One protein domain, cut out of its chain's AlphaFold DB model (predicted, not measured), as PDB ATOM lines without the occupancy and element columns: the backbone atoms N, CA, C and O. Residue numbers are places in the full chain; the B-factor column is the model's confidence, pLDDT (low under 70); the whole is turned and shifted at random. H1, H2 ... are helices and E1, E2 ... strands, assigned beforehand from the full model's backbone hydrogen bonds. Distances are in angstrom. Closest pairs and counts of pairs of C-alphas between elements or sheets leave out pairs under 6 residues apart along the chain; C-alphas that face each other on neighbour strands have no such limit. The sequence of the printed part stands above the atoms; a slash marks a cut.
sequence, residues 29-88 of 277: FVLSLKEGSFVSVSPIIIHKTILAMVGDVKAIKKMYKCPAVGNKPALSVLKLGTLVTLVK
ATOM      1  N   PHE A  29      14.447 -38.429  -3.371       80.69
ATOM      2  CA  PHE A  29      13.726 -38.884  -4.556       80.69
ATOM      3  C   PHE A  29      12.342 -38.239  -4.602       80.69
ATOM      4  O   PHE A  29      11.582 -38.311  -3.636       80.69
ATOM      5  N   VAL A  30      11.988 -37.637  -5.737       81.12
ATOM      6  CA  VAL A  30      10.655 -37.062  -5.965       81.12
ATOM      7  C   VAL A  30       9.899 -37.947  -6.942       81.12
ATOM      8  O   VAL A  30      10.245 -38.015  -8.122       81.12
ATOM      9  N   LEU A  31       8.857 -38.622  -6.460       79.56
ATOM     10  CA  LEU A  31       7.962 -39.401  -7.310       79.56
ATOM     11  C   LEU A  31       6.842 -38.503  -7.837       79.56
ATOM     12  O   LEU A  31       5.989 -38.046  -7.076       79.56
ATOM     13  N   SER A  32       6.812 -38.311  -9.154       77.38
ATOM     14  CA  SER A  32       5.774 -37.539  -9.843       77.38
ATOM     15  C   SER A  32       5.038 -38.419 -10.840       77.38
ATOM     16  O   SER A  32       5.652 -39.082 -11.677       77.38
ATOM     17  N   LEU A  33       3.710 -38.423 -10.791       75.12
ATOM     18  CA  LEU A  33       2.904 -39.065 -11.824       75.12
ATOM     19  C   LEU A  33       3.014 -38.251 -13.129       75.12
ATOM     20  O   LEU A  33       3.030 -37.025 -13.095       75.12
ATOM     21  N   LYS A  34       3.154 -38.932 -14.277       72.00
ATOM     22  CA  LYS A  34       3.296 -38.264 -15.586       72.00
ATOM     23  C   LYS A  34       2.009 -37.526 -15.978       72.00
ATOM     24  O   LYS A  34       2.088 -36.503 -16.642       72.00
ATOM     25  N   GLU A  35       0.861 -38.069 -15.575       66.88
ATOM     26  CA  GLU A  35      -0.467 -37.606 -15.967       66.88
ATOM     27  C   GLU A  35      -1.499 -38.083 -14.931       66.88
ATOM     28  O   GLU A  35      -1.545 -39.272 -14.611       66.88
ATOM     29  N   GLY A  36      -2.283 -37.164 -14.359       71.50
ATOM     30  CA  GLY A  36      -3.199 -37.440 -13.243       71.50
ATOM     31  C   GLY A  36      -2.614 -37.158 -11.849       71.50
ATOM     32  O   GLY A  36      -1.575 -36.519 -11.704       71.50
ATOM     33  N   SER A  37      -3.301 -37.627 -10.800       75.12
ATOM     34  CA  SER A  37      -2.973 -37.349  -9.391       75.12
ATOM     35  C   SER A  37      -2.948 -38.620  -8.536       75.12
ATOM     36  O   SER A  37      -3.714 -39.550  -8.770       75.12
ATOM     37  N   PHE A  38      -2.126 -38.634  -7.481       78.75
ATOM     38  CA  PHE A  38      -2.061 -39.731  -6.506       78.75
ATOM     39  C   PHE A  38      -3.339 -39.905  -5.659       78.75
ATOM     40  O   PHE A  38      -3.424 -40.859  -4.895       78.75
ATOM     41  N   VAL A  39      -4.334 -39.015  -5.774       77.25
ATOM     42  CA  VAL A  39      -5.609 -39.102  -5.028       77.25
ATOM     43  C   VAL A  39      -6.387 -40.389  -5.342       77.25
ATOM     44  O   VAL A  39      -7.034 -40.928  -4.451       77.25
ATOM     45  N   SER A  40      -6.296 -40.910  -6.568       78.50
ATOM     46  CA  SER A  40      -6.960 -42.154  -6.990       78.50
ATOM     47  C   SER A  40      -6.100 -43.416  -6.829       78.50
ATOM     48  O   SER A  40      -6.553 -44.513  -7.154       78.50
ATOM     49  N   VAL A  41      -4.859 -43.296  -6.341       80.81
ATOM     50  CA  VAL A  41      -3.915 -44.418  -6.229       80.81
ATOM     51  C   VAL A  41      -3.858 -44.909  -4.783       80.81
ATOM     52  O   VAL A  41      -3.602 -44.137  -3.863       80.81
ATOM     53  N   SER A  42      -4.058 -46.214  -4.571       84.31
ATOM     54  CA  SER A  42      -4.007 -46.809  -3.229       84.31
ATOM     55  C   SER A  42      -2.630 -46.608  -2.564       84.31
ATOM     56  O   SER A  42      -1.613 -46.937  -3.186       84.31
ATOM     57  N   PRO A  43      -2.564 -46.164  -1.289       85.19
ATOM     58  CA  PRO A  43      -1.307 -46.004  -0.553       85.19
ATOM     59  C   PRO A  43      -0.438 -47.267  -0.517       85.19
ATOM     60  O   PRO A  43       0.786 -47.172  -0.564       85.19
ATOM     61  N   ILE A  44      -1.060 -48.452  -0.505       87.62
ATOM     62  CA  ILE A  44      -0.368 -49.752  -0.520       87.62
ATOM     63  C   ILE A  44       0.440 -49.921  -1.814       87.62
ATOM     64  O   ILE A  44       1.575 -50.400  -1.786       87.62
ATOM     65  N   ILE A  45      -0.129 -49.500  -2.949       84.31
ATOM     66  CA  ILE A  45       0.535 -49.555  -4.257       84.31
ATOM     67  C   ILE A  45       1.700 -48.564  -4.274       84.31
ATOM     68  O   ILE A  45       2.806 -48.951  -4.632       84.31
ATOM     69  N   ILE A  46       1.480 -47.326  -3.814       85.06
ATOM     70  CA  ILE A  46       2.522 -46.286  -3.743       85.06
ATOM     71  C   ILE A  46       3.712 -46.770  -2.900       85.06
ATOM     72  O   ILE A  46       4.850 -46.704  -3.356       85.06
ATOM     73  N   HIS A  47       3.457 -47.318  -1.708       86.00
ATOM     74  CA  HIS A  47       4.494 -47.837  -0.815       86.00
ATOM     75  C   HIS A  47       5.284 -48.993  -1.446       86.00
ATOM     76  O   HIS A  47       6.513 -48.959  -1.499       86.00
ATOM     77  N   LYS A  48       4.584 -49.991  -2.002       85.94
ATOM     78  CA  LYS A  48       5.213 -51.143  -2.666       85.94
ATOM     79  C   LYS A  48       6.022 -50.733  -3.902       85.94
ATOM     80  O   LYS A  48       7.046 -51.344  -4.189       85.94
ATOM     81  N   THR A  49       5.589 -49.687  -4.603       83.94
ATOM     82  CA  THR A  49       6.326 -49.069  -5.707       83.94
ATOM     83  C   THR A  49       7.592 -48.353  -5.234       83.94
ATOM     84  O   THR A  49       8.632 -48.549  -5.854       83.94
ATOM     85  N   ILE A  50       7.544 -47.571  -4.149       86.56
ATOM     86  CA  ILE A  50       8.730 -46.886  -3.601       86.56
ATOM     87  C   ILE A  50       9.801 -47.909  -3.210       86.56
ATOM     88  O   ILE A  50      10.930 -47.802  -3.686       86.56
ATOM     89  N   LEU A  51       9.426 -48.947  -2.452       85.81
ATOM     90  CA  LEU A  51      10.339 -50.028  -2.059       85.81
ATOM     91  C   LEU A  51      10.958 -50.746  -3.268       85.81
ATOM     92  O   LEU A  51      12.149 -51.033  -3.273       85.81
ATOM     93  N   ALA A  52      10.175 -51.002  -4.321       81.88
ATOM     94  CA  ALA A  52      10.671 -51.655  -5.535       81.88
ATOM     95  C   ALA A  52      11.600 -50.773  -6.396       81.88
ATOM     96  O   ALA A  52      12.284 -51.299  -7.271       81.88
ATOM     97  N   MET A  53      11.601 -49.450  -6.192       81.31
ATOM     98  CA  MET A  53      12.415 -48.495  -6.955       81.31
ATOM     99  C   MET A  53      13.673 -48.033  -6.223       81.31
ATOM    100  O   MET A  53      14.740 -47.953  -6.824       81.31
ATOM    101  N   VAL A  54      13.506 -47.629  -4.965       84.69
ATOM    102  CA  VAL A  54      14.521 -46.931  -4.162       84.69
ATOM    103  C   VAL A  54      15.086 -47.853  -3.075       84.69
ATOM    104  O   VAL A  54      16.165 -47.590  -2.555       84.69
ATOM    105  N   GLY A  55      14.393 -48.953  -2.765       84.00
ATOM    106  CA  GLY A  55      14.654 -49.765  -1.581       84.00
ATOM    107  C   GLY A  55      14.036 -49.138  -0.332       84.00
ATOM    108  O   GLY A  55      13.078 -48.363  -0.416       84.00
ATOM    109  N   ASP A  56      14.585 -49.483   0.828       85.56
ATOM    110  CA  ASP A  56      14.145 -48.933   2.107       85.56
ATOM    111  C   ASP A  56      14.477 -47.439   2.208       85.56
ATOM    112  O   ASP A  56      15.606 -47.003   1.978       85.56
ATOM    113  N   VAL A  57      13.472 -46.638   2.567       85.38
ATOM    114  CA  VAL A  57      13.579 -45.179   2.673       85.38
ATOM    115  C   VAL A  57      13.322 -44.717   4.103       85.38
ATOM    116  O   VAL A  57      12.341 -45.100   4.734       85.38
ATOM    117  N   LYS A  58      14.190 -43.828   4.599       86.88
ATOM    118  CA  LYS A  58      14.157 -43.279   5.969       86.88
ATOM    119  C   LYS A  58      12.848 -42.548   6.305       86.88
ATOM    120  O   LYS A  58      12.418 -42.561   7.454       86.88
ATOM    121  N   ALA A  59      12.218 -41.904   5.319       83.56
ATOM    122  CA  ALA A  59      10.924 -41.240   5.468       83.56
ATOM    123  C   ALA A  59      10.202 -41.089   4.118       83.56
ATOM    124  O   ALA A  59      10.835 -40.885   3.083       83.56
ATOM    125  N   ILE A  60       8.864 -41.103   4.142       84.69
ATOM    126  CA  ILE A  60       8.004 -40.794   2.988       84.69
ATOM    127  C   ILE A  60       7.091 -39.629   3.380       84.69
ATOM    128  O   ILE A  60       6.313 -39.737   4.326       84.69
ATOM    129  N   LYS A  61       7.159 -38.512   2.646       83.06
ATOM    130  CA  LYS A  61       6.344 -37.314   2.904       83.06
ATOM    131  C   LYS A  61       5.508 -36.955   1.679       83.06
ATOM    132  O   LYS A  61       6.043 -36.749   0.594       83.06
ATOM    133  N   LYS A  62       4.189 -36.832   1.855       81.88
ATOM    134  CA  LYS A  62       3.290 -36.349   0.798       81.88
ATOM    135  C   LYS A  62       3.519 -34.853   0.569       81.88
ATOM    136  O   LYS A  62       3.389 -34.055   1.495       81.88
ATOM    137  N   MET A  63       3.830 -34.480  -0.668       72.62
ATOM    138  CA  MET A  63       4.019 -33.093  -1.092       72.62
ATOM    139  C   MET A  63       2.843 -32.632  -1.954       72.62
ATOM    140  O   MET A  63       2.403 -33.347  -2.850       72.62
ATOM    141  N   TYR A  64       2.341 -31.426  -1.676       70.75
ATOM    142  CA  TYR A  64       1.226 -30.797  -2.404       70.75
ATOM    143  C   TYR A  64       1.696 -29.764  -3.448       70.75
ATOM    144  O   TYR A  64       0.914 -29.310  -4.275       70.75
ATOM    145  N   LYS A  65       2.988 -29.418  -3.425       65.25
ATOM    146  CA  LYS A  65       3.726 -28.644  -4.433       65.25
ATOM    147  C   LYS A  65       5.143 -29.211  -4.509       65.25
ATOM    148  O   LYS A  65       5.692 -29.588  -3.474       65.25
ATOM    149  N   CYS A  66       5.749 -29.219  -5.695       54.56
ATOM    150  CA  CYS A  66       7.203 -29.327  -5.797       54.56
ATOM    151  C   CYS A  66       7.811 -27.956  -5.469       54.56
ATOM    152  O   CYS A  66       7.562 -27.015  -6.226       54.56
ATOM    153  N   PRO A  67       8.593 -27.802  -4.387       54.22
ATOM    154  CA  PRO A  67       9.511 -26.681  -4.302       54.22
ATOM    155  C   PRO A  67      10.555 -26.857  -5.409       54.22
ATOM    156  O   PRO A  67      11.076 -27.957  -5.605       54.22
ATOM    157  N   ALA A  68      10.868 -25.782  -6.129       55.53
ATOM    158  CA  ALA A  68      12.089 -25.745  -6.919       55.53
ATOM    159  C   ALA A  68      13.259 -25.816  -5.926       55.53
ATOM    160  O   ALA A  68      13.476 -24.883  -5.154       55.53
ATOM    161  N   VAL A  69      13.941 -26.962  -5.862       52.91
ATOM    162  CA  VAL A  69      15.017 -27.175  -4.890       52.91
ATOM    163  C   VAL A  69      16.257 -26.443  -5.384       52.91
ATOM    164  O   VAL A  69      16.995 -26.950  -6.224       52.91
ATOM    165  N   GLY A  70      16.473 -25.240  -4.854       46.91
ATOM    166  CA  GLY A  70      17.726 -24.522  -5.035       46.91
ATOM    167  C   GLY A  70      18.887 -25.311  -4.431       46.91
ATOM    168  O   GLY A  70      18.878 -25.611  -3.239       46.91
ATOM    169  N   ASN A  71      19.868 -25.633  -5.274       45.47
ATOM    170  CA  ASN A  71      21.263 -25.933  -4.939       45.47
ATOM    171  C   ASN A  71      21.505 -26.846  -3.717       45.47
ATOM    172  O   ASN A  71      22.383 -26.577  -2.900       45.47
ATOM    173  N   LYS A  72      20.773 -27.963  -3.621       54.44
ATOM    174  CA  LYS A  72      21.188 -29.126  -2.818       54.44
ATOM    175  C   LYS A  72      21.543 -30.287  -3.750       54.44
ATOM    176  O   LYS A  72      20.825 -30.490  -4.734       54.44
ATOM    177  N   PRO A  73      22.625 -31.041  -3.485       49.28
ATOM    178  CA  PRO A  73      23.022 -32.144  -4.349       49.28
ATOM    179  C   PRO A  73      21.960 -33.255  -4.365       49.28
ATOM    180  O   PRO A  73      21.334 -33.556  -3.352       49.28
ATOM    181  N   ALA A  74      21.794 -33.878  -5.535       53.84
ATOM    182  CA  ALA A  74      21.034 -35.113  -5.753       53.84
ATOM    183  C   ALA A  74      19.515 -35.099  -5.448       53.84
ATOM    184  O   ALA A  74      18.997 -35.996  -4.778       53.84
ATOM    185  N   LEU A  75      18.765 -34.166  -6.055       58.50
ATOM    186  CA  LEU A  75      17.327 -34.365  -6.287       58.50
ATOM    187  C   LEU A  75      17.107 -35.159  -7.586       58.50
ATOM    188  O   LEU A  75      17.329 -34.633  -8.676       58.50
ATOM    189  N   SER A  76      16.627 -36.402  -7.495       60.03
ATOM    190  CA  SER A  76      16.247 -37.185  -8.682       60.03
ATOM    191  C   SER A  76      14.726 -37.331  -8.795       60.03
ATOM    192  O   SER A  76      14.031 -37.645  -7.825       60.03
ATOM    193  N   VAL A  77      14.187 -37.057  -9.988       66.56
ATOM    194  CA  VAL A  77      12.738 -37.068 -10.250       66.56
ATOM    195  C   VAL A  77      12.348 -38.350 -10.979       66.56
ATOM    196  O   VAL A  77      12.639 -38.529 -12.162       66.56
ATOM    197  N   LEU A  78      11.641 -39.232 -10.280       64.19
ATOM    198  CA  LEU A  78      11.178 -40.518 -10.788       64.19
ATOM    199  C   LEU A  78       9.744 -40.374 -11.321       64.19
ATOM    200  O   LEU A  78       8.788 -40.190 -10.564       64.19
ATOM    201  N   LYS A  79       9.580 -40.441 -12.649       69.06
ATOM    202  CA  LYS A  79       8.268 -40.310 -13.304       69.06
ATOM    203  C   LYS A  79       7.501 -41.634 -13.291       69.06
ATOM    204  O   LYS A  79       7.853 -42.576 -14.000       69.06
ATOM    205  N   LEU A  80       6.380 -41.666 -12.570       59.66
ATOM    206  CA  LEU A  80       5.543 -42.860 -12.406       59.66
ATOM    207  C   LEU A  80       4.976 -43.388 -13.736       59.66
ATOM    208  O   LEU A  80       4.730 -44.579 -13.854       59.66
ATOM    209  N   GLY A  81       4.802 -42.536 -14.756       58.41
ATOM    210  CA  GLY A  81       4.336 -42.973 -16.081       58.41
ATOM    211  C   GLY A  81       5.336 -43.874 -16.814       58.41
ATOM    212  O   GLY A  81       4.940 -44.841 -17.459       58.41
ATOM    213  N   THR A  82       6.640 -43.618 -16.664       57.59
ATOM    214  CA  THR A  82       7.684 -44.536 -17.147       57.59
ATOM    215  C   THR A  82       7.649 -45.837 -16.344       57.59
ATOM    216  O   THR A  82       7.814 -46.919 -16.903       57.59
ATOM    217  N   LEU A  83       7.355 -45.748 -15.042       51.91
ATOM    218  CA  LEU A  83       7.342 -46.897 -14.146       51.91
ATOM    219  C   LEU A  83       6.136 -47.830 -14.316       51.91
ATOM    220  O   LEU A  83       6.309 -49.040 -14.288       51.91
ATOM    221  N   VAL A  84       4.924 -47.312 -14.525       54.47
ATOM    222  CA  VAL A  84       3.729 -48.141 -14.788       54.47
ATOM    223  C   VAL A  84       3.952 -49.039 -16.014       54.47
ATOM    224  O   VAL A  84       3.493 -50.182 -16.037       54.47
ATOM    225  N   THR A  85       4.732 -48.560 -16.986       54.50
ATOM    226  CA  THR A  85       5.192 -49.328 -18.151       54.50
ATOM    227  C   THR A  85       6.257 -50.379 -17.784       54.50
ATOM    228  O   THR A  85       6.237 -51.479 -18.328       54.50
ATOM    229  N   LEU A  86       7.135 -50.078 -16.819       52.22
ATOM    230  CA  LEU A  86       8.216 -50.943 -16.307       52.22
ATOM    231  C   LEU A  86       7.751 -52.012 -15.285       52.22
ATOM    232  O   LEU A  86       8.452 -52.987 -15.040       52.22
ATOM    233  N   VAL A  87       6.558 -51.868 -14.695       50.94
ATOM    234  CA  VAL A  87       5.994 -52.769 -13.657       50.94
ATOM    235  C   VAL A  87       5.312 -54.035 -14.242       50.94
ATOM    236  O   VAL A  87       4.752 -54.864 -13.521       50.94
ATOM    237  N   LYS A  88       5.424 -54.265 -15.556       53.50
ATOM    238  CA  LYS A  88       5.245 -55.580 -16.213       53.50
ATOM    239  C   LYS A  88       6.639 -56.133 -16.563       53.50
ATOM    240  O   LYS A  88       7.408 -55.352 -17.108       53.50
TER     241      LYS A  88
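What this domain is: This is residues 29 to 88 of the 277 residues of an uncharacterized protein of Araneus ventricosus (UniProt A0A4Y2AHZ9). What is the main shape? Two short parallel strands, E1 and E2, lie side by side as a narrow ribbon; H1 is near E1, and H2 follows directly from the end of E2. From H1 the chain makes a wide loop, residues 55 to 74, back to E2, and residues 67 to 73 of it stick out. What is it built of? The printed part has 60 residues, with two named helices and two named strands in the order E1, H1, E2, H2; the class is mixed, helices and strands, with 28 residues in named elements, under half. The whole is compact, with a radius of gyration of the C-alphas of 12.0 A and spans of 35 by 25 by 19 A.

Where its parts are: Where does the printed part begin? E1 is residues 29 to 32, 9.6 A from first to last C-alpha, and C-alpha 29 is at (13.726, -38.884, -4.556). Where is the first helix? H1 is residues 43 to 54, 16.3 A long, with C-alpha 43 at (-1.307, -46.004, -0.553). What comes last? E2 is residues 75 to 79, 12.9 A long, and H2 is residues 80 to 86, 9.4 A long, with C-alpha 86 at (8.216, -50.943, -16.307).

How they stand to each other: How do the strands pair? E1 and E2 are parallel neighbours, with 32 degrees between their directions. N 30 and O 76 are 2.9 A apart and N 78 and O 30 are 2.8 A apart, both within hydrogen-bond range. C-alphas 30 and 77 face each other at 4.8 A. Where are the helices? E1, H1 and E2 form a strand-helix-strand unit, two parallel neighbour strands with a helix between them along the chain, and its crossover is left-handed. H1 is near E1, with 6 pairs of C-alphas within 10 A, and H1 and H2 are near each other, with 5 such pairs. The closest C-alphas of E1 and H2 are those of Ser 32 and Leu 80, 5.9 A apart. Are the helix backbones complete? In H1 every O i to N i+4 pair is within hydrogen-bond range; in H2 it is 2 of 3.

The domain as a whole: How large is it? The two C-alphas farthest apart are those of Asn 71 and Lys 88, at 35.5 A. How do the links run? The printed part has no cut; the link from H1 to E2 is long, with 20 residues, that from E1 to H1 is short, and that from E2 to H2 is tight. Where is the model's confidence low? The mean pLDDT of the printed part is 71.0, and residue 35 and residues 65 to 88 are under 70.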